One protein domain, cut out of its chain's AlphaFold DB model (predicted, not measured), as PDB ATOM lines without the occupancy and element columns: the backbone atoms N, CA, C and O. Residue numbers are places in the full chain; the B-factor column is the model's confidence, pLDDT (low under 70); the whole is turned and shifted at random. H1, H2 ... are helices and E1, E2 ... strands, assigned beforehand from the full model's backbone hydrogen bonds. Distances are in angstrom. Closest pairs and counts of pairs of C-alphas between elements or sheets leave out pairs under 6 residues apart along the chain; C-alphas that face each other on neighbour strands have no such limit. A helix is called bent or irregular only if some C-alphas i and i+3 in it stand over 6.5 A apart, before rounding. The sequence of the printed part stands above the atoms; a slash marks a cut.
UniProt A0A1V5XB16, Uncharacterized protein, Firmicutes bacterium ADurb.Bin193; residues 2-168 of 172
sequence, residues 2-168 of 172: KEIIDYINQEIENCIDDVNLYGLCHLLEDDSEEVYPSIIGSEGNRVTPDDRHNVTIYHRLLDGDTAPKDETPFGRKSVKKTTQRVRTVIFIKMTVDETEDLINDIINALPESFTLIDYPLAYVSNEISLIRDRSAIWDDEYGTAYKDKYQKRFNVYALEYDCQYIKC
ATOM      1  N   LYS A   2     183.688 163.910 141.602       84.31
ATOM      2  CA  LYS A   2     182.980 165.189 141.425       84.31
ATOM      3  C   LYS A   2     183.922 166.402 141.352       84.31
ATOM      4  O   LYS A   2     183.958 167.047 140.323       84.31
ATOM      5  N   GLU A   3     184.781 166.598 142.352       85.75
ATOM      6  CA  GLU A   3     185.763 167.701 142.362       85.75
ATOM      7  C   GLU A   3     186.722 167.693 141.160       85.75
ATOM      8  O   GLU A   3     187.149 168.741 140.695       85.75
ATOM      9  N   ILE A   4     187.055 166.503 140.645       89.38
ATOM     10  CA  ILE A   4     187.888 166.351 139.446       89.38
ATOM     11  C   ILE A   4     187.125 166.852 138.213       89.38
ATOM     12  O   ILE A   4     187.680 167.594 137.410       89.38
ATOM     13  N   ILE A   5     185.855 166.469 138.079       91.12
ATOM     14  CA  ILE A   5     184.987 166.940 136.995       91.12
ATOM     15  C   ILE A   5     184.721 168.444 137.119       91.12
ATOM     16  O   ILE A   5     184.733 169.134 136.110       91.12
ATOM     17  N   ASP A   6     184.545 168.966 138.332       90.56
ATOM     18  CA  ASP A   6     184.352 170.400 138.565       90.56
ATOM     19  C   ASP A   6     185.594 171.206 138.135       90.56
ATOM     20  O   ASP A   6     185.461 172.265 137.531       90.56
ATOM     21  N   TYR A   7     186.802 170.679 138.371       92.31
ATOM     22  CA  TYR A   7     188.035 171.276 137.850       92.31
ATOM     23  C   TYR A   7     188.082 171.253 136.318       92.31
ATOM     24  O   TYR A   7     188.351 172.275 135.697       92.31
ATOM     25  N   ILE A   8     187.775 170.107 135.701       93.69
ATOM     26  CA  ILE A   8     187.721 169.977 134.235       93.69
ATOM     27  C   ILE A   8     186.717 170.972 133.636       93.69
ATOM     28  O   ILE A   8     187.021 171.638 132.652       93.69
ATOM     29  N   ASN A   9     185.544 171.113 134.251       93.75
ATOM     30  CA  ASN A   9     184.545 172.100 133.861       93.75
ATOM     31  C   ASN A   9     185.100 173.523 133.897       93.75
ATOM     32  O   ASN A   9     184.879 174.275 132.954       93.75
ATOM     33  N   GLN A  10     185.833 173.883 134.953       93.88
ATOM     34  CA  GLN A  10     186.440 175.207 135.059       93.88
ATOM     35  C   GLN A  10     187.438 175.468 133.924       93.88
ATOM     36  O   GLN A  10     187.447 176.563 133.369       93.88
ATOM     37  N   GLU A  11     188.260 174.479 133.562       94.81
ATOM     38  CA  GLU A  11     189.191 174.604 132.431       94.81
ATOM     39  C   GLU A  11     188.450 174.770 131.095       94.81
ATOM     40  O   GLU A  11     188.853 175.576 130.259       94.81
ATOM     41  N   ILE A  12     187.332 174.063 130.905       93.94
ATOM     42  CA  ILE A  12     186.487 174.207 129.711       93.94
ATOM     43  C   ILE A  12     185.836 175.595 129.660       93.94
ATOM     44  O   ILE A  12     185.870 176.244 128.618       93.94
ATOM     45  N   GLU A  13     185.264 176.069 130.767       94.38
ATOM     46  CA  GLU A  13     184.624 177.389 130.860       94.38
ATOM     47  C   GLU A  13     185.619 178.527 130.596       94.38
ATOM     48  O   GLU A  13     185.275 179.522 129.965       94.38
ATOM     49  N   ASN A  14     186.881 178.361 131.001       92.94
ATOM     50  CA  ASN A  14     187.942 179.331 130.716       92.94
ATOM     51  C   ASN A  14     188.304 179.418 129.222       92.94
ATOM     52  O   ASN A  14     188.903 180.410 128.801       92.94
ATOM     53  N   CYS A  15     187.980 178.386 128.441       90.12
ATOM     54  CA  CYS A  15     188.297 178.294 127.018       90.12
ATOM     55  C   CYS A  15     187.088 178.576 126.112       90.12
ATOM     56  O   CYS A  15     187.277 178.815 124.922       90.12
ATOM     57  N   ILE A  16     185.856 178.527 126.639       91.19
ATOM     58  CA  ILE A  16     184.623 178.560 125.838       91.19
ATOM     59  C   ILE A  16     183.618 179.544 126.439       91.19
ATOM     60  O   ILE A  16     183.027 179.290 127.483       91.19
ATOM     61  N   ASP A  17     183.356 180.635 125.717       85.56
ATOM     62  CA  ASP A  17     182.553 181.764 126.211       85.56
ATOM     63  C   ASP A  17     181.045 181.468 126.385       85.56
ATOM     64  O   ASP A  17     180.374 182.130 127.177       85.56
ATOM     65  N   ASP A  18     180.479 180.512 125.635       90.69
ATOM     66  CA  ASP A  18     179.042 180.179 125.668       90.69
ATOM     67  C   ASP A  18     178.805 178.671 125.826       90.69
ATOM     68  O   ASP A  18     178.345 177.967 124.914       90.69
ATOM     69  N   VAL A  19     179.155 178.183 127.015       92.25
ATOM     70  CA  VAL A  19     179.005 176.790 127.426       92.25
ATOM     71  C   VAL A  19     178.093 176.662 128.645       92.25
ATOM     72  O   VAL A  19     178.188 177.415 129.608       92.25
ATOM     73  N   ASN A  20     177.207 175.669 128.612       92.19
ATOM     74  CA  ASN A  20     176.424 175.230 129.761       92.19
ATOM     75  C   ASN A  20     176.967 173.892 130.275       92.19
ATOM     76  O   ASN A  20     176.946 172.896 129.546       92.19
ATOM     77  N   LEU A  21     177.443 173.857 131.519       90.44
ATOM     78  CA  LEU A  21     178.100 172.697 132.123       90.44
ATOM     79  C   LEU A  21     177.228 172.103 133.234       90.44
ATOM     80  O   LEU A  21     176.929 172.763 134.223       90.44
ATOM     81  N   TYR A  22     176.862 170.828 133.100       87.19
ATOM     82  CA  TYR A  22     176.065 170.110 134.108       87.19
ATOM     83  C   TYR A  22     176.917 169.312 135.112       87.19
ATOM     84  O   TYR A  22     176.400 168.836 136.122       87.19
ATOM     85  N   GLY A  23     178.218 169.150 134.853       88.50
ATOM     86  CA  GLY A  23     179.112 168.370 135.711       88.50
ATOM     87  C   GLY A  23     178.864 166.865 135.641       88.50
ATOM     88  O   GLY A  23     178.534 166.327 134.582       88.50
ATOM     89  N   LEU A  24     179.111 166.173 136.758       86.88
ATOM     90  CA  LEU A  24     178.991 164.718 136.837       86.88
ATOM     91  C   LEU A  24     177.528 164.282 137.002       86.88
ATOM     92  O   LEU A  24     176.877 164.589 138.006       86.88
ATOM     93  N   CYS A  25     177.071 163.483 136.045       82.44
ATOM     94  CA  CYS A  25     175.720 162.960 135.914       82.44
ATOM     95  C   CYS A  25     175.706 161.429 135.964       82.44
ATOM     96  O   CYS A  25     176.674 160.752 135.602       82.44
ATOM     97  N   HIS A  26     174.563 160.881 136.373       74.00
ATOM     98  CA  HIS A  26     174.303 159.444 136.383       74.00
ATOM     99  C   HIS A  26     173.181 159.098 135.403       74.00
ATOM    100  O   HIS A  26     172.139 159.759 135.395       74.00
ATOM    101  N   LEU A  27     173.390 158.051 134.600       69.12
ATOM    102  CA  LEU A  27     172.297 157.384 133.897       69.12
ATOM    103  C   LEU A  27     171.493 156.610 134.939       69.12
ATOM    104  O   LEU A  27     172.071 155.869 135.737       69.12
ATOM    105  N   LEU A  28     170.180 156.809 134.957       62.75
ATOM    106  CA  LEU A  28     169.304 155.911 135.697       62.75
ATOM    107  C   LEU A  28     169.021 154.703 134.805       62.75
ATOM    108  O   LEU A  28     168.687 154.874 133.634       62.75
ATOM    109  N   GLU A  29     169.165 153.499 135.358       52.25
ATOM    110  CA  GLU A  29     168.548 152.304 134.785       52.25
ATOM    111  C   GLU A  29     167.038 152.488 134.934       52.25
ATOM    112  O   GLU A  29     166.486 152.332 136.024       52.25
ATOM    113  N   ASP A  30     166.387 152.931 133.867       45.22
ATOM    114  CA  ASP A  30     164.938 152.913 133.774       45.22
ATOM    115  C   ASP A  30     164.555 151.784 132.812       45.22
ATOM    116  O   ASP A  30     165.113 151.672 131.722       45.22
ATOM    117  N   ASP A  31     163.622 150.927 133.230       51.03
ATOM    118  CA  ASP A  31     163.012 149.903 132.368       51.03
ATOM    119  C   ASP A  31     162.083 150.543 131.314       51.03
ATOM    120  O   ASP A  31     161.541 149.862 130.439       51.03
ATOM    121  N   SER A  32     161.858 151.857 131.410       51.81
ATOM    122  CA  SER A  32     161.254 152.651 130.351       51.81
ATOM    123  C   SER A  32     162.284 152.916 129.244       51.81
ATOM    124  O   SER A  32     163.457 153.147 129.504       51.81
ATOM    125  N   GLU A  33     161.862 152.924 127.978       52.03
ATOM    126  CA  GLU A  33     162.720 153.267 126.824       52.03
ATOM    127  C   GLU A  33     163.291 154.714 126.878       52.03
ATOM    128  O   GLU A  33     163.908 155.183 125.920       52.03
ATOM    129  N   GLU A  34     163.087 155.442 127.982       51.44
ATOM    130  CA  GLU A  34     163.572 156.795 128.242       51.44
ATOM    131  C   GLU A  34     164.884 156.768 129.048       51.44
ATOM    132  O   GLU A  34     164.955 157.243 130.181       51.44
ATOM    133  N   VAL A  35     165.964 156.234 128.467       52.75
ATOM    134  CA  VAL A  35     167.293 156.348 129.092       52.75
ATOM    135  C   VAL A  35     167.706 157.819 129.086       52.75
ATOM    136  O   VAL A  35     167.758 158.451 128.035       52.75
ATOM    137  N   TYR A  36     167.955 158.376 130.274       54.94
ATOM    138  CA  TYR A  36     168.316 159.780 130.460       54.94
ATOM    139  C   TYR A  36     169.386 159.935 131.550       54.94
ATOM    140  O   TYR A  36     169.223 159.367 132.639       54.94
ATOM    141  N   PRO A  37     170.422 160.778 131.370       55.78
ATOM    142  CA  PRO A  37     171.264 161.235 132.471       55.78
ATOM    143  C   PRO A  37     170.470 162.261 133.284       55.78
ATOM    144  O   PRO A  37     170.381 163.439 132.934       55.78
ATOM    145  N   SER A  38     169.776 161.813 134.328       50.59
ATOM    146  CA  SER A  38     168.702 162.612 134.941       50.59
ATOM    147  C   SER A  38     169.021 163.202 136.308       50.59
ATOM    148  O   SER A  38     168.178 163.929 136.831       50.59
ATOM    149  N   ILE A  39     170.199 162.948 136.883       53.12
ATOM    150  CA  ILE A  39     170.544 163.494 138.200       53.12
ATOM    151  C   ILE A  39     172.021 163.899 138.244       53.12
ATOM    152  O   ILE A  39     172.913 163.060 138.080       53.12
ATOM    153  N   ILE A  40     172.265 165.189 138.489       56.19
ATOM    154  CA  ILE A  40     173.580 165.716 138.871       56.19
ATOM    155  C   ILE A  40     173.845 165.256 140.307       56.19
ATOM    156  O   ILE A  40     172.935 165.298 141.137       56.19
ATOM    157  N   GLY A  41     175.086 164.886 140.644       52.34
ATOM    158  CA  GLY A  41     175.528 164.477 141.996       52.34
ATOM    159  C   GLY A  41     175.396 165.532 143.121       52.34
ATOM    160  O   GLY A  41     176.170 165.532 144.080       52.34
ATOM    161  N   SER A  42     174.452 166.463 143.009       45.47
ATOM    162  CA  SER A  42     173.968 167.358 144.067       45.47
ATOM    163  C   SER A  42     172.572 167.935 143.810       45.47
ATOM    164  O   SER A  42     171.981 168.466 144.746       45.47
ATOM    165  N   GLU A  43     172.027 167.849 142.594       52.03
ATOM    166  CA  GLU A  43     170.791 168.541 142.222       52.03
ATOM    167  C   GLU A  43     169.936 167.657 141.312       52.03
ATOM    168  O   GLU A  43     170.401 167.151 140.291       52.03
ATOM    169  N   GLY A  44     168.668 167.469 141.686       55.47
ATOM    170  CA  GLY A  44     167.684 166.638 140.981       55.47
ATOM    171  C   GLY A  44     167.207 167.208 139.640       55.47
ATOM    172  O   GLY A  44     166.032 167.067 139.301       55.47
ATOM    173  N   ASN A  45     168.089 167.886 138.908       60.34
ATOM    174  CA  ASN A  45     167.821 168.485 137.610       60.34
ATOM    175  C   ASN A  45     168.218 167.522 136.485       60.34
ATOM    176  O   ASN A  45     169.308 166.950 136.486       60.34
ATOM    177  N   ARG A  46     167.327 167.378 135.499       70.00
ATOM    178  CA  ARG A  46     167.564 166.596 134.280       70.00
ATOM    179  C   ARG A  46     168.429 167.396 133.300       70.00
ATOM    180  O   ARG A  46     168.138 168.562 133.047       70.00
ATOM    181  N   VAL A  47     169.430 166.759 132.693       76.50
ATOM    182  CA  VAL A  47     170.282 167.369 131.655       76.50
ATOM    183  C   VAL A  47     169.553 167.477 130.318       76.50
ATOM    184  O   VAL A  47     169.562 166.529 129.541       76.50
ATOM    185  N   THR A  48     168.915 168.602 130.002       76.81
ATOM    186  CA  THR A  48     168.356 168.859 128.657       76.81
ATOM    187  C   THR A  48     169.317 169.695 127.817       76.81
ATOM    188  O   THR A  48     169.822 170.689 128.345       76.81
ATOM    189  N   PRO A  49     169.524 169.380 126.518       74.06
ATOM    190  CA  PRO A  49     170.183 170.306 125.601       74.06
ATOM    191  C   PRO A  49     169.467 171.660 125.648       74.06
ATOM    192  O   PRO A  49     168.271 171.739 125.346       74.06
ATOM    193  N   ASP A  50     170.180 172.696 126.087       77.44
ATOM    194  CA  ASP A  50     169.635 174.043 126.239       77.44
ATOM    195  C   ASP A  50     169.824 174.810 124.927       77.44
ATOM    196  O   ASP A  50     170.928 174.904 124.394       77.44
ATOM    197  N   ASP A  51     168.742 175.363 124.382       77.75
ATOM    198  CA  ASP A  51     168.797 176.165 123.161       77.75
ATOM    199  C   ASP A  51     169.224 177.617 123.408       77.75
ATOM    200  O   ASP A  51     169.338 178.394 122.457       77.75
ATOM    201  N   ARG A  52     169.536 177.990 124.649       86.31
ATOM    202  CA  ARG A  52     170.118 179.294 124.994       86.31
ATOM    203  C   ARG A  52     171.621 179.334 124.773       86.31
ATOM    204  O   ARG A  52     172.096 180.325 124.236       86.31
ATOM    205  N   HIS A  53     172.315 178.229 125.026       89.00
ATOM    206  CA  HIS A  53     173.772 178.133 124.939       89.00
ATOM    207  C   HIS A  53     174.232 177.446 123.656       89.00
ATOM    208  O   HIS A  53     173.551 176.561 123.138       89.00
ATOM    209  N   ASN A  54     175.353 177.878 123.089       92.38
ATOM    210  CA  ASN A  54     175.928 177.264 121.892       92.38
ATOM    211  C   ASN A  54     176.461 175.863 122.164       92.38
ATOM    212  O   ASN A  54     176.297 174.982 121.313       92.38
ATOM    213  N   VAL A  55     177.037 175.667 123.349       93.12
ATOM    214  CA  VAL A  55     177.592 174.394 123.795       93.12
ATOM    215  C   VAL A  55     176.907 173.958 125.088       93.12
ATOM    216  O   VAL A  55     176.653 174.758 125.984       93.12
ATOM    217  N   THR A  56     176.575 172.678 125.203       92.44
ATOM    218  CA  THR A  56     176.092 172.071 126.448       92.44
ATOM    219  C   THR A  56     176.863 170.787 126.709       92.44
ATOM    220  O   THR A  56     176.943 169.944 125.818       92.44
ATOM    221  N   ILE A  57     177.413 170.622 127.911       92.12
ATOM    222  CA  ILE A  57     178.274 169.487 128.258       92.12
ATOM    223  C   ILE A  57     177.840 168.867 129.581       92.12
ATOM    224  O   ILE A  57     177.471 169.559 130.534       92.12
ATOM    225  N   TYR A  58     177.924 167.544 129.647       91.31
ATOM    226  CA  TYR A  58     177.892 166.809 130.902       91.31
ATOM    227  C   TYR A  58     178.869 165.636 130.866       91.31
ATOM    228  O   TYR A  58     179.300 165.189 129.802       91.31
ATOM    229  N   HIS A  59     179.186 165.109 132.043       91.00
ATOM    230  CA  HIS A  59     180.097 163.985 132.218       91.00
ATOM    231  C   HIS A  59     179.367 162.829 132.887       91.00
ATOM    232  O   HIS A  59     178.526 163.047 133.752       91.00
ATOM    233  N   ARG A  60     179.715 161.591 132.552       87.75
ATOM    234  CA  ARG A  60     179.243 160.404 133.271       87.75
ATOM    235  C   ARG A  60     180.329 159.352 133.380       87.75
ATOM    236  O   ARG A  60     181.260 159.304 132.579       87.75
ATOM    237  N   LEU A  61     180.187 158.481 134.370       87.25
ATOM    238  CA  LEU A  61     181.071 157.331 134.538       87.25
ATOM    239  C   LEU A  61     180.602 156.198 133.622       87.25
ATOM    240  O   LEU A  61     179.397 155.969 133.510       87.25
ATOM    241  N   LEU A  62     181.534 155.496 132.973       84.50
ATOM    242  CA  LEU A  62     181.191 154.354 132.113       84.50
ATOM    243  C   LEU A  62     181.059 153.031 132.880       84.50
ATOM    244  O   LEU A  62     180.246 152.202 132.490       84.50
ATOM    245  N   ASP A  63     181.785 152.859 133.988       72.31
ATOM    246  CA  ASP A  63     181.924 151.545 134.642       72.31
ATOM    247  C   ASP A  63     181.176 151.380 135.977       72.31
ATOM    248  O   ASP A  63     181.254 150.307 136.563       72.31
ATOM    249  N   GLY A  64     180.450 152.394 136.463       58.81
ATOM    250  CA  GLY A  64     179.681 152.295 137.713       58.81
ATOM    251  C   GLY A  64     180.541 152.094 138.976       58.81
ATOM    252  O   GLY A  64     181.045 151.016 139.256       58.81
ATOM    253  N   ASP A  65     180.632 153.150 139.781       54.94
ATOM    254  CA  ASP A  65     181.369 153.271 141.048       54.94
ATOM    255  C   ASP A  65     182.901 153.040 141.024       54.94
ATOM    256  O   ASP A  65     183.465 152.041 140.582       54.94
ATOM    257  N   THR A  66     183.585 154.022 141.606       54.09
ATOM    258  CA  THR A  66     185.040 154.201 141.677       54.09
ATOM    259  C   THR A  66     185.681 153.352 142.776       54.09
ATOM    260  O   THR A  66     186.472 153.867 143.572       54.09
ATOM    261  N   ALA A  67     185.324 152.069 142.892       55.31
ATOM    262  CA  ALA A  67     185.907 151.222 143.927       55.31
ATOM    263  C   ALA A  67     187.444 151.219 143.771       55.31
ATOM    264  O   ALA A  67     187.961 150.767 142.742       55.31
ATOM    265  N   PRO A  68     188.199 151.760 144.744       55.41
ATOM    266  CA  PRO A  68     189.630 151.930 144.581       55.41
ATOM    267  C   PRO A  68     190.292 150.555 144.516       55.41
ATOM    268  O   PRO A  68     190.160 149.753 145.443       55.41
ATOM    269  N   LYS A  69     191.010 150.291 143.425       54.56
ATOM    270  CA  LYS A  69     191.819 149.082 143.273       54.56
ATOM    271  C   LYS A  69     193.131 149.301 144.027       54.56
ATOM    272  O   LYS A  69     193.799 150.317 143.844       54.56
ATOM    273  N   ASP A  70     193.472 148.388 144.932       48.34
ATOM    274  CA  ASP A  70     194.739 148.463 145.658       48.34
ATOM    275  C   ASP A  70     195.890 148.202 144.678       48.34
ATOM    276  O   ASP A  70     196.018 147.099 144.150       48.34
ATOM    277  N   GLU A  71     196.752 149.195 144.457       54.28
ATOM    278  CA  GLU A  71     197.986 149.002 143.697       54.28
ATOM    279  C   GLU A  71     199.210 149.402 144.515       54.28
ATOM    280  O   GLU A  71     199.511 150.569 144.732       54.28
ATOM    281  N   THR A  72     199.966 148.365 144.872       48.16
ATOM    282  CA  THR A  72     201.361 148.352 145.330       48.16
ATOM    283  C   THR A  72     201.722 149.103 146.628       48.16
ATOM    284  O   THR A  72     201.332 150.244 146.869       48.16
ATOM    285  N   PRO A  73     202.527 148.479 147.509       44.59
ATOM    286  CA  PRO A  73     202.979 149.116 148.738       44.59
ATOM    287  C   PRO A  73     204.064 150.165 148.453       44.59
ATOM    288  O   PRO A  73     205.194 149.824 148.106       44.59
ATOM    289  N   PHE A  74     203.757 151.444 148.685       46.56
ATOM    290  CA  PHE A  74     204.767 152.498 148.818       46.56
ATOM    291  C   PHE A  74     205.155 152.632 150.304       46.56
ATOM    292  O   PHE A  74     204.612 153.434 151.062       46.56
ATOM    293  N   GLY A  75     206.072 151.782 150.772       63.59
ATOM    294  CA  GLY A  75     206.492 151.763 152.180       63.59
ATOM    295  C   GLY A  75     205.424 151.205 153.138       63.59
ATOM    296  O   GLY A  75     204.857 150.147 152.888       63.59
ATOM    297  N   ARG A  76     205.188 151.871 154.286       56.28
ATOM    298  CA  ARG A  76     204.311 151.379 155.381       56.28
ATOM    299  C   ARG A  76     202.809 151.654 155.194       56.28
ATOM    300  O   ARG A  76     202.023 151.175 156.008       56.28
ATOM    301  N   LYS A  77     202.395 152.433 154.191       58.56
ATOM    302  CA  LYS A  77     200.980 152.754 153.929       58.56
ATOM    303  C   LYS A  77     200.676 152.558 152.446       58.56
ATOM    304  O   LYS A  77     201.454 152.984 151.601       58.56
ATOM    305  N   SER A  78     199.559 151.903 152.140       60.81
ATOM    306  CA  SER A  78     199.081 151.741 150.770       60.81
ATOM    307  C   SER A  78     198.579 153.078 150.227       60.81
ATOM    308  O   SER A  78     197.850 153.812 150.898       60.81
ATOM    309  N   VAL A  79     198.998 153.396 149.006       65.38
ATOM    310  CA  VAL A  79     198.473 154.515 148.231       65.38
ATOM    311  C   VAL A  79     197.438 153.928 147.279       65.38
ATOM    312  O   VAL A  79     197.723 152.957 146.587       65.38
ATOM    313  N   LYS A  80     196.221 154.474 147.274       71.38
ATOM    314  CA  LYS A  80     195.151 153.990 146.398       71.38
ATOM    315  C   LYS A  80     195.151 154.822 145.125       71.38
ATOM    316  O   LYS A  80     194.786 155.999 145.161       71.38
ATOM    317  N   LYS A  81     195.584 154.207 144.025       79.62
ATOM    318  CA  LYS A  81     195.373 154.733 142.679       79.62
ATOM    319  C   LYS A  81     193.995 154.288 142.212       79.62
ATOM    320  O   LYS A  81     193.604 153.138 142.388       79.62
ATOM    321  N   THR A  82     193.226 155.200 141.651       83.62
ATOM    322  CA  THR A  82     191.941 154.877 141.037       83.62
ATOM    323  C   THR A  82     191.949 155.400 139.619       83.62
ATOM    324  O   THR A  82     192.309 156.551 139.382       83.62
ATOM    325  N   THR A  83     191.577 154.527 138.692       86.62
ATOM    326  CA  THR A  83     191.325 154.866 137.296       86.62
ATOM    327  C   THR A  83     189.830 154.779 137.084       86.62
ATOM    328  O   THR A  83     189.220 153.768 137.437       86.62
ATOM    329  N   GLN A  84     189.249 155.836 136.535       88.56
ATOM    330  CA  GLN A  84     187.837 155.904 136.218       88.56
ATOM    331  C   GLN A  84     187.673 156.382 134.787       88.56
ATOM    332  O   GLN A  84     188.053 157.508 134.467       88.56
ATOM    333  N   ARG A  85     187.030 155.558 133.964       91.00
ATOM    334  CA  ARG A  85     186.650 155.956 132.618       91.00
ATOM    335  C   ARG A  85     185.462 156.910 132.669       91.00
ATOM    336  O   ARG A  85     184.445 156.618 133.314       91.00
ATOM    337  N   VAL A  86     185.605 158.047 132.007       91.88
ATOM    338  CA  VAL A  86     184.617 159.122 131.936       91.88
ATOM    339  C   VAL A  86     184.196 159.285 130.482       91.88
ATOM    340  O   VAL A  86     185.037 159.331 129.587       91.88
ATOM    341  N   ARG A  87     182.887 159.394 130.253       92.94
ATOM    342  CA  ARG A  87     182.319 159.870 128.992       92.94
ATOM    343  C   ARG A  87     181.840 161.302 129.192       92.94
ATOM    344  O   ARG A  87     181.030 161.566 130.076       92.94
ATOM    345  N   THR A  88     182.341 162.215 128.375       94.06
ATOM    346  CA  THR A  88     181.887 163.602 128.280       94.06
ATOM    347  C   THR A  88     181.027 163.727 127.041       94.06
ATOM    348  O   THR A  88     181.499 163.446 125.944       94.06
ATOM    349  N   VAL A  89     179.773 164.121 127.205       92.88
ATOM    350  CA  VAL A  89     178.820 164.260 126.104       92.88
ATOM    351  C   VAL A  89     178.609 165.737 125.839       92.88
ATOM    352  O   VAL A  89     178.379 166.515 126.763       92.88
ATOM    353  N   ILE A  90     178.718 166.109 124.570       93.94
ATOM    354  CA  ILE A  90     178.811 167.493 124.120       93.94
ATOM    355  C   ILE A  90     177.723 167.722 123.079       93.94
ATOM    356  O   ILE A  90     177.698 167.063 122.038       93.94
ATOM    357  N   PHE A  91     176.851 168.687 123.337       93.00
ATOM    358  CA  PHE A  91     175.906 169.225 122.370       93.00
ATOM    359  C   PHE A  91     176.414 170.549 121.843       93.00
ATOM    360  O   PHE A  91     176.723 171.443 122.624       93.00
ATOM    361  N   ILE A  92     176.426 170.689 120.524       93.88
ATOM    362  CA  ILE A  92     176.747 171.943 119.847       93.88
ATOM    363  C   ILE A  92     175.571 172.288 118.945       93.88
ATOM    364  O   ILE A  92     175.105 171.441 118.178       93.88
ATOM    365  N   LYS A  93     175.047 173.511 119.033       93.56
ATOM    366  CA  LYS A  93     173.967 173.956 118.140       93.56
ATOM    367  C   LYS A  93     174.389 173.823 116.676       93.56
ATOM    368  O   LYS A  93     175.480 174.226 116.298       93.56
ATOM    369  N   MET A  94     173.490 173.345 115.817       88.56
ATOM    370  CA  MET A  94     173.771 173.201 114.378       88.56
ATOM    371  C   MET A  94     173.999 174.536 113.656       88.56
ATOM    372  O   MET A  94     174.463 174.533 112.525       88.56
ATOM    373  N   THR A  95     173.655 175.663 114.283       88.44
ATOM    374  CA  THR A  95     173.927 177.013 113.765       88.44
ATOM    375  C   THR A  95     175.369 177.467 113.990       88.44
ATOM    376  O   THR A  95     175.708 178.578 113.600       88.44
ATOM    377  N   VAL A  96     176.186 176.669 114.678       86.56
ATOM    378  CA  VAL A  96     177.588 176.981 114.954       86.56
ATOM    379  C   VAL A  96     178.448 176.399 113.837       86.56
ATOM    380  O   VAL A  96     178.632 175.183 113.751       86.56
ATOM    381  N   ASP A  97     178.976 177.273 112.984       82.62
ATOM    382  CA  ASP A  97     179.773 176.870 111.819       82.62
ATOM    383  C   ASP A  97     181.152 176.295 112.220       82.62
ATOM    384  O   ASP A  97     181.692 175.437 111.524       82.62
ATOM    385  N   GLU A  98     181.681 176.677 113.387       86.88
ATOM    386  CA  GLU A  98     183.012 176.304 113.912       86.88
ATOM    387  C   GLU A  98     182.956 175.092 114.866       86.88
ATOM    388  O   GLU A  98     183.655 175.011 115.873       86.88
ATOM    389  N   THR A  99     182.084 174.120 114.569       88.44
ATOM    390  CA  THR A  99     181.842 172.967 115.459       88.44
ATOM    391  C   THR A  99     183.112 172.141 115.728       88.44
ATOM    392  O   THR A  99     183.332 171.728 116.862       88.44
ATOM    393  N   GLU A 100     183.950 171.875 114.719       88.50
ATOM    394  CA  GLU A 100     185.174 171.076 114.923       88.50
ATOM    395  C   GLU A 100     186.239 171.838 115.726       88.50
ATOM    396  O   GLU A 100     186.946 171.214 116.514       88.50
ATOM    397  N   ASP A 101     186.327 173.163 115.580       91.06
ATOM    398  CA  ASP A 101     187.260 173.987 116.357       91.06
ATOM    399  C   ASP A 101     186.869 173.977 117.837       91.06
ATOM    400  O   ASP A 101     187.701 173.657 118.681       91.06
ATOM    401  N   LEU A 102     185.575 174.125 118.145       92.38
ATOM    402  CA  LEU A 102     185.066 173.988 119.514       92.38
ATOM    403  C   LEU A 102     185.353 172.615 120.127       92.38
ATOM    404  O   LEU A 102     185.671 172.522 121.309       92.38
ATOM    405  N   ILE A 103     185.244 171.531 119.354       94.06
ATOM    406  CA  ILE A 103     185.587 170.193 119.859       94.06
ATOM    407  C   ILE A 103     187.080 170.100 120.176       94.06
ATOM    408  O   ILE A 103     187.443 169.529 121.206       94.06
ATOM    409  N   ASN A 104     187.941 170.667 119.329       92.94
ATOM    410  CA  ASN A 104     189.375 170.715 119.601       92.94
ATOM    411  C   ASN A 104     189.678 171.563 120.841       92.94
ATOM    412  O   ASN A 104     190.490 171.140 121.660       92.94
ATOM    413  N   ASP A 105     189.001 172.695 121.025       93.25
ATOM    414  CA  ASP A 105     189.152 173.542 122.210       93.25
ATOM    415  C   ASP A 105     188.726 172.807 123.487       93.25
ATOM    416  O   ASP A 105     189.456 172.830 124.475       93.25
ATOM    417  N   ILE A 106     187.616 172.056 123.454       93.62
ATOM    418  CA  ILE A 106     187.190 171.201 124.578       93.62
ATOM    419  C   ILE A 106     188.245 170.134 124.887       93.62
ATOM    420  O   ILE A 106     188.552 169.902 126.054       93.62
ATOM    421  N   ILE A 107     188.800 169.470 123.865       93.69
ATOM    422  CA  ILE A 107     189.847 168.454 124.053       93.69
ATOM    423  C   ILE A 107     191.107 169.089 124.652       93.69
ATOM    424  O   ILE A 107     191.682 168.528 125.580       93.69
ATOM    425  N   ASN A 108     191.515 170.257 124.155       91.94
ATOM    426  CA  ASN A 108     192.705 170.971 124.620       91.94
ATOM    427  C   ASN A 108     192.534 171.570 126.023       91.94
ATOM    428  O   ASN A 108     193.527 171.778 126.717       91.94
ATOM    429  N   ALA A 109     191.296 171.825 126.450       91.50
ATOM    430  CA  ALA A 109     190.982 172.237 127.813       91.50
ATOM    431  C   ALA A 109     191.109 171.085 128.827       91.50
ATOM    432  O   ALA A 109     191.149 171.334 130.031       91.50
ATOM    433  N   LEU A 110     191.182 169.819 128.384       92.62
ATOM    434  CA  LEU A 110     191.384 168.697 129.298       92.62
ATOM    435  C   LEU A 110     192.824 168.708 129.840       92.62
ATOM    436  O   LEU A 110     193.778 168.572 129.072       92.62
ATOM    437  N   PRO A 111     193.015 168.824 131.166       88.12
ATOM    438  CA  PRO A 111     194.342 168.951 131.746       88.12
ATOM    439  C   PRO A 111     195.108 167.623 131.698       88.12
ATOM    440  O   PRO A 111     194.662 166.607 132.239       88.12
ATOM    441  N   GLU A 112     196.331 167.651 131.159       87.88
ATOM    442  CA  GLU A 112     197.254 166.505 131.203       87.88
ATOM    443  C   GLU A 112     197.635 166.112 132.643       87.88
ATOM    444  O   GLU A 112     197.972 164.962 132.901       87.88
ATOM    445  N   SER A 113     197.609 167.050 133.601       89.12
ATOM    446  CA  SER A 113     197.788 166.779 135.037       89.12
ATOM    447  C   SER A 113     197.323 167.954 135.898       89.12
ATOM    448  O   SER A 113     197.384 169.102 135.464       89.12
ATOM    449  N   PHE A 114     196.858 167.675 137.118       88.94
ATOM    450  CA  PHE A 114     196.362 168.678 138.061       88.94
ATOM    451  C   PHE A 114     196.359 168.152 139.508       88.94
ATOM    452  O   PHE A 114     196.488 166.951 139.776       88.94
ATOM    453  N   THR A 115     196.205 169.071 140.461       84.69
ATOM    454  CA  THR A 115     196.151 168.773 141.898       84.69
ATOM    455  C   THR A 115     194.966 169.488 142.536       84.69
ATOM    456  O   THR A 115     194.783 170.688 142.351       84.69
ATOM    457  N   LEU A 116     194.193 168.752 143.336       83.38
ATOM    458  CA  LEU A 116     193.076 169.268 144.132       83.38
ATOM    459  C   LEU A 116     193.293 168.929 145.608       83.38
ATOM    460  O   LEU A 116     194.086 168.042 145.926       83.38
ATOM    461  N   ILE A 117     192.575 169.613 146.504       78.06
ATOM    462  CA  ILE A 117     192.727 169.505 147.970       78.06
ATOM    463  C   ILE A 117     192.721 168.035 148.440       78.06
ATOM    464  O   ILE A 117     193.567 167.645 149.240       78.06
ATOM    465  N   ASP A 118     191.855 167.202 147.862       76.44
ATOM    466  CA  ASP A 118     191.702 165.781 148.209       76.44
ATOM    467  C   ASP A 118     192.436 164.805 147.264       76.44
ATOM    468  O   ASP A 118     192.465 163.587 147.499       76.44
ATOM    469  N   TYR A 119     193.029 165.327 146.189       79.56
ATOM    470  CA  TYR A 119     193.642 164.567 145.101       79.56
ATOM    471  C   TYR A 119     195.018 165.160 144.767       79.56
ATOM    472  O   TYR A 119     195.140 165.937 143.818       79.56
ATOM    473  N   PRO A 120     196.072 164.804 145.531       76.81
ATOM    474  CA  PRO A 120     197.419 165.349 145.344       76.81
ATOM    475  C   PRO A 120     197.973 165.135 143.931       76.81
ATOM    476  O   PRO A 120     198.774 165.938 143.461       76.81
ATOM    477  N   LEU A 121     197.564 164.052 143.265       84.19
ATOM    478  CA  LEU A 121     197.970 163.720 141.903       84.19
ATOM    479  C   LEU A 121     196.749 163.208 141.140       84.19
ATOM    480  O   LEU A 121     196.285 162.096 141.416       84.19
ATOM    481  N   ALA A 122     196.248 164.008 140.203       88.94
ATOM    482  CA  ALA A 122     195.202 163.631 139.266       88.94
ATOM    483  C   ALA A 122     195.603 163.999 137.829       88.94
ATOM    484  O   ALA A 122     196.398 164.912 137.612       88.94
ATOM    485  N   TYR A 123     195.105 163.253 136.850       90.38
ATOM    486  CA  TYR A 123     195.334 163.527 135.435       90.38
ATOM    487  C   TYR A 123     194.275 162.882 134.549       90.38
ATOM    488  O   TYR A 123     193.679 161.862 134.914       90.38
ATOM    489  N   VAL A 124     194.085 163.472 133.370       91.50
ATOM    490  CA  VAL A 124     193.392 162.848 132.244       91.50
ATOM    491  C   VAL A 124     194.410 162.028 131.448       91.50
ATOM    492  O   VAL A 124     195.544 162.457 131.246       91.50
ATOM    493  N   SER A 125     194.047 160.817 131.032       87.12
ATOM    494  CA  SER A 125     194.906 159.992 130.187       87.12
ATOM    495  C   SER A 125     195.177 160.653 128.840       87.12
ATOM    496  O   SER A 125     194.272 161.207 128.225       87.12
ATOM    497  N   ASN A 126     196.385 160.457 128.314       83.19
ATOM    498  CA  ASN A 126     196.756 160.922 126.972       83.19
ATOM    499  C   ASN A 126     195.933 160.257 125.851       83.19
ATOM    500  O   ASN A 126     195.929 160.721 124.714       83.19
ATOM    501  N   GLU A 127     195.267 159.142 126.152       88.88
ATOM    502  CA  GLU A 127     194.353 158.470 125.237       88.88
ATOM    503  C   GLU A 127     192.948 159.062 125.402       88.88
ATOM    504  O   GLU A 127     192.233 158.742 126.351       88.88
ATOM    505  N   ILE A 128     192.570 159.939 124.470       92.38
ATOM    506  CA  ILE A 128     191.226 160.518 124.366       92.38
ATOM    507  C   ILE A 128     190.577 159.970 123.095       92.38
ATOM    508  O   ILE A 128     191.117 160.099 121.995       92.38
ATOM    509  N   SER A 129     189.406 159.356 123.240       94.44
ATOM    510  CA  SER A 129     188.623 158.827 122.123       94.44
ATOM    511  C   SER A 129     187.466 159.761 121.797       94.44
ATOM    512  O   SER A 129     186.551 159.919 122.601       94.44
ATOM    513  N   LEU A 130     187.480 160.349 120.599       95.31
ATOM    514  CA  LEU A 130     186.373 161.150 120.078       95.31
ATOM    515  C   LEU A 130     185.404 160.280 119.270       95.31
ATOM    516  O   LEU A 130     185.752 159.734 118.220       95.31
ATOM    517  N   ILE A 131     184.160 160.211 119.729       95.31
ATOM    518  CA  ILE A 131     183.048 159.523 119.081       95.31
ATOM    519  C   ILE A 131     182.215 160.563 118.330       95.31
ATOM    520  O   ILE A 131     181.704 161.520 118.915       95.31
ATOM    521  N   ARG A 132     182.073 160.358 117.016       93.94
ATOM    522  CA  ARG A 132     181.298 161.222 116.105       93.94
ATOM    523  C   ARG A 132     180.001 160.579 115.606       93.94
ATOM    524  O   ARG A 132     179.257 161.208 114.854       93.94
ATOM    525  N   ASP A 133     179.728 159.327 115.976       93.12
ATOM    526  CA  ASP A 133     178.487 158.657 115.586       93.12
ATOM    527  C   ASP A 133     177.310 159.238 116.376       93.12
ATOM    528  O   ASP A 133     176.971 158.795 117.473       93.12
ATOM    529  N   ARG A 134     176.682 160.261 115.789       89.50
ATOM    530  CA  ARG A 134     175.543 160.963 116.385       89.50
ATOM    531  C   ARG A 134     174.406 160.011 116.729       89.50
ATOM    532  O   ARG A 134     173.752 160.212 117.744       89.50
ATOM    533  N   SER A 135     174.143 159.015 115.879       87.25
ATOM    534  CA  SER A 135     173.033 158.086 116.090       87.25
ATOM    535  C   SER A 135     173.283 157.252 117.334       87.25
ATOM    536  O   SER A 135     172.423 157.228 118.208       87.25
ATOM    537  N   ALA A 136     174.467 156.642 117.418       87.38
ATOM    538  CA  ALA A 136     174.854 155.819 118.554       87.38
ATOM    539  C   ALA A 136     174.853 156.622 119.860       87.38
ATOM    540  O   ALA A 136     174.315 156.155 120.853       87.38
ATOM    541  N   ILE A 137     175.365 157.859 119.852       89.00
ATOM    542  CA  ILE A 137     175.371 158.699 121.059       89.00
ATOM    543  C   ILE A 137     173.943 159.040 121.499       89.00
ATOM    544  O   ILE A 137     173.632 158.960 122.680       89.00
ATOM    545  N   TRP A 138     173.053 159.411 120.576       86.06
ATOM    546  CA  TRP A 138     171.655 159.669 120.934       86.06
ATOM    547  C   TRP A 138     170.970 158.429 121.512       86.06
ATOM    548  O   TRP A 138     170.243 158.551 122.495       86.06
ATOM    549  N   ASP A 139     171.206 157.263 120.911       82.25
ATOM    550  CA  ASP A 139     170.601 156.006 121.347       82.25
ATOM    551  C   ASP A 139     171.141 155.583 122.731       82.25
ATOM    552  O   ASP A 139     170.347 155.232 123.600       82.25
ATOM    553  N   ASP A 140     172.453 155.713 122.965       81.81
ATOM    554  CA  ASP A 140     173.120 155.403 124.240       81.81
ATOM    555  C   ASP A 140     172.720 156.354 125.380       81.81
ATOM    556  O   ASP A 140     172.624 155.938 126.534       81.81
ATOM    557  N   GLU A 141     172.571 157.648 125.084       79.56
ATOM    558  CA  GLU A 141     172.474 158.683 126.118       79.56
ATOM    559  C   GLU A 141     171.041 159.170 126.376       79.56
ATOM    560  O   GLU A 141     170.756 159.658 127.466       79.56
ATOM    561  N   TYR A 142     170.146 159.102 125.386       74.00
ATOM    562  CA  TYR A 142     168.836 159.775 125.446       74.00
ATOM    563  C   TYR A 142     167.663 158.949 124.897       74.00
ATOM    564  O   TYR A 142     166.507 159.377 124.992       74.00
ATOM    565  N   GLY A 143     167.940 157.806 124.270       75.19
ATOM    566  CA  GLY A 143     166.936 156.998 123.591       75.19
ATOM    567  C   GLY A 143     166.325 157.662 122.346       75.19
ATOM    568  O   GLY A 143     166.611 158.801 121.954       75.19
ATOM    569  N   THR A 144     165.431 156.923 121.690       72.06
ATOM    570  CA  THR A 144     164.870 157.276 120.373       72.06
ATOM    571  C   THR A 144     163.922 158.481 120.418       72.06
ATOM    572  O   THR A 144     163.933 159.314 119.508       72.06
ATOM    573  N   ALA A 145     163.140 158.640 121.489       69.88
ATOM    574  CA  ALA A 145     162.161 159.724 121.614       69.88
ATOM    575  C   ALA A 145     162.814 161.122 121.667       69.88
ATOM    576  O   ALA A 145     162.322 162.083 121.064       69.88
ATOM    577  N   TYR A 146     163.947 161.253 122.362       73.81
ATOM    578  CA  TYR A 146     164.680 162.519 122.471       73.81
ATOM    579  C   TYR A 146     165.508 162.818 121.231       73.81
ATOM    580  O   TYR A 146     165.572 163.977 120.803       73.81
ATOM    581  N   LYS A 147     166.075 161.774 120.621       80.75
ATOM    582  CA  LYS A 147     166.751 161.864 119.330       80.75
ATOM    583  C   LYS A 147     165.873 162.581 118.313       80.75
ATOM    584  O   LYS A 147     166.285 163.602 117.768       80.75
ATOM    585  N   ASP A 148     164.623 162.160 118.138       82.38
ATOM    586  CA  ASP A 148     163.705 162.779 117.173       82.38
ATOM    587  C   ASP A 148     163.412 164.257 117.447       82.38
ATOM    588  O   ASP A 148     163.274 165.054 116.509       82.38
ATOM    589  N   LYS A 149     163.373 164.643 118.725       83.00
ATOM    590  CA  LYS A 149     163.105 166.016 119.152       83.00
ATOM    591  C   LYS A 149     164.302 166.950 118.952       83.00
ATOM    592  O   LYS A 149     164.112 168.082 118.497       83.00
ATOM    593  N   TYR A 150     165.514 166.508 119.289       84.00
ATOM    594  CA  TYR A 150     166.678 167.393 119.425       84.00
ATOM    595  C   TYR A 150     167.760 167.199 118.358       84.00
ATOM    596  O   TYR A 150     168.492 168.153 118.080       84.00
ATOM    597  N   GLN A 151     167.827 166.050 117.673       85.38
ATOM    598  CA  GLN A 151     168.882 165.779 116.678       85.38
ATOM    599  C   GLN A 151     168.913 166.784 115.516       85.38
ATOM    600  O   GLN A 151     169.932 166.950 114.857       85.38
ATOM    601  N   LYS A 152     167.800 167.476 115.247       87.75
ATOM    602  CA  LYS A 152     167.708 168.498 114.190       87.75
ATOM    603  C   LYS A 152     168.277 169.859 114.597       87.75
ATOM    604  O   LYS A 152     168.388 170.736 113.750       87.75
ATOM    605  N   ARG A 153     168.542 170.065 115.888       89.62
ATOM    606  CA  ARG A 153     168.997 171.345 116.453       89.62
ATOM    607  C   ARG A 153     170.436 171.285 116.937       89.62
ATOM    608  O   ARG A 153     171.091 172.320 116.967       89.62
ATOM    609  N   PHE A 154     170.920 170.093 117.281       91.19
ATOM    610  CA  PHE A 154     172.237 169.904 117.873       91.19
ATOM    611  C   PHE A 154     173.039 168.823 117.151       91.19
ATOM    612  O   PHE A 154     172.544 167.722 116.879       91.19
ATOM    613  N   ASN A 155     174.305 169.128 116.895       91.56
ATOM    614  CA  ASN A 155     175.350 168.131 116.734       91.56
ATOM    615  C   ASN A 155     175.677 167.559 118.120       91.56
ATOM    616  O   ASN A 155     175.663 168.293 119.107       91.56
ATOM    617  N   VAL A 156     175.916 166.251 118.193       91.88
ATOM    618  CA  VAL A 156     176.274 165.576 119.442       91.88
ATOM    619  C   VAL A 156     177.578 164.822 119.244       91.88
ATOM    620  O   VAL A 156     177.763 164.160 118.221       91.88
ATOM    621  N   TYR A 157     178.463 164.946 120.222       95.00
ATOM    622  CA  TYR A 157     179.762 164.293 120.276       95.00
ATOM    623  C   TYR A 157     179.935 163.648 121.646       95.00
ATOM    624  O   TYR A 157     179.323 164.080 122.626       95.00
ATOM    625  N   ALA A 158     180.786 162.630 121.717       94.75
ATOM    626  CA  ALA A 158     181.229 162.090 122.990       94.75
ATOM    627  C   ALA A 158     182.753 161.970 123.014       94.75
ATOM    628  O   ALA A 158     183.363 161.506 122.052       94.75
ATOM    629  N   LEU A 159     183.357 162.390 124.119       95.50
ATOM    630  CA  LEU A 159     184.758 162.151 124.436       95.50
ATOM    631  C   LEU A 159     184.825 161.091 125.521       95.50
ATOM    632  O   LEU A 159     184.164 161.217 126.550       95.50
ATOM    633  N   GLU A 160     185.643 160.074 125.317       94.94
ATOM    634  CA  GLU A 160     185.950 159.087 126.345       94.94
ATOM    635  C   GLU A 160     187.422 159.148 126.710       94.94
ATOM    636  O   GLU A 160     188.287 159.140 125.833       94.94
ATOM    637  N   TYR A 161     187.692 159.201 128.007       94.50
ATOM    638  CA  TYR A 161     189.039 159.259 128.560       94.50
ATOM    639  C   TYR A 161     189.063 158.665 129.968       94.50
ATOM    640  O   TYR A 161     188.029 158.546 130.631       94.50
ATOM    641  N   ASP A 162     190.256 158.318 130.441       91.69
ATOM    642  CA  ASP A 162     190.461 157.859 131.808       91.69
ATOM    643  C   ASP A 162     190.907 159.017 132.700       91.69
ATOM    644  O   ASP A 162     191.941 159.641 132.475       91.69
ATOM    645  N   CYS A 163     190.168 159.253 133.778       90.75
ATOM    646  CA  CYS A 163     190.642 160.052 134.899       90.75
ATOM    647  C   CYS A 163     191.385 159.148 135.876       90.75
ATOM    648  O   CYS A 163     190.809 158.212 136.441       90.75
ATOM    649  N   GLN A 164     192.653 159.453 136.124       88.56
ATOM    650  CA  GLN A 164     193.464 158.748 137.105       88.56
ATOM    651  C   GLN A 164     193.759 159.675 138.267       88.56
ATOM    652  O   GLN A 164     194.168 160.814 138.073       88.56
ATOM    653  N   TYR A 165     193.553 159.194 139.487       86.88
ATOM    654  CA  TYR A 165     193.839 159.978 140.678       86.88
ATOM    655  C   TYR A 165     194.377 159.120 141.810       86.88
ATOM    656  O   TYR A 165     194.081 157.929 141.943       86.88
ATOM    657  N   ILE A 166     195.167 159.763 142.658       82.12
ATOM    658  CA  ILE A 166     195.713 159.186 143.874       82.12
ATOM    659  C   ILE A 166     195.119 159.935 145.058       82.12
ATOM    660  O   ILE A 166     195.348 161.133 145.205       82.12
ATOM    661  N   LYS A 167     194.409 159.219 145.937       75.06
ATOM    662  CA  LYS A 167     193.992 159.759 147.239       75.06
ATOM    663  C   LYS A 167     194.997 159.322 148.302       75.06
ATOM    664  O   LYS A 167     195.072 158.144 148.653       75.06
ATOM    665  N   CYS A 168     195.795 160.265 148.803       67.75
ATOM    666  CA  CYS A 168     196.726 160.017 149.903       67.75
ATOM    667  C   CYS A 168     195.972 160.115 151.242       67.75
ATOM    668  O   CYS A 168     195.570 161.211 151.618       67.75
TER     669      CYS A 168
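This is residues 2 to 168 of the 172 residues of an uncharacterized protein of Firmicutes bacterium ADurb.Bin193 (UniProt A0A1V5XB16). One long, strongly twisted sheet is built along the two long antiparallel strands E5 and E9; it curls round helix H1, while H2 covers one face and the kinked H3 packs on the opposite face, near one end of the long axis. The hairpin of E4 and E5 makes the other end. The printed part has 167 residues with three named helices and nine named strands, in the order H1 E1 E2 E3 E4 E5 H2 E6 E7 E8 H3 E9. The sheet is branched: E1 and E3 are parallel, its other neighbour pairs antiparallel; the class is mixed, helices and strands. The whole is compact, with a radius of gyration of the C-alphas of 16.7 A, and only just elongated, spanning 58 by 38 by 27 A.

Start with E5, residues 77 to 93, and E9, residues 154 to 167, antiparallel at 169 degrees; N 88 and O 159 are 2.8 A apart, within hydrogen-bond range. On the other side of E5 look for E3, residues 55 to 61 (N 58 and O 89, 3.1 A), and E4, residues 69 to 74, which forms a hairpin with E5 with no N and O within hydrogen-bond range. E1, residues 19 to 27, lies on one side of E3 and E5 on the other side; E1 is parallel to E3, with N 22 and O 57 2.9 A apart, bends by 67 degrees at residue 24 and forms a hairpin with E2, residues 37 to 40, with N 26 and O 39 3.2 A apart, both pairs within hydrogen-bond range. On the other side of E9 are E8, residues 129 to 131 (N 129 and O 160, 2.8 A), and E7, residues 119 to 124 (N 123 and O 164, 2.9 A), whose hairpin partner is E6, residues 114 to 116 (N 114 and O 122, 2.8 A). H1, residues 2 to 15, is on the sheet; its closest C-alphas to E1 are Lys 2 and Leu 24, 6.1 A. H2, residues 99 to 108, lies over E5 and E9 at a height over the sheet of 9.1 A, and touches H1 only at their ends, Ile 12 to Ile 106 being the closest C-alphas, 6.0 A. H3, residues 134 to 150, is on the opposite face from H2; its closest C-alphas to E9 are Arg 134 and Val 156, 5.6 A. Every O i to N i+4 pair is within hydrogen-bond range in H1 and H2, and 8 of 13 in H3.

Find C-alpha 2 at (182.980, 165.189, 141.425), from which H1 runs 20.2 A. E5 runs 49.6 A from C-alpha 77 at (200.980, 152.754, 153.929), E1 21.5 A and E3 20.5 A. H3 is irregular, C-alphas 141 and 144 being 9.6 A apart, with a kink of 126 degrees near residue 142. E9 runs 37.9 A to C-alpha 167 at (193.992, 159.759, 147.239).

The C-alphas farthest apart are Arg 76 and Lys 152, 57.7 A. The printed part has no cut; its one long link is E2 to E3, residues 41 to 54. Mean pLDDT of the printed part is 80.4, with residues 27 to 45, 64 to 79, 145 and 168 under 70.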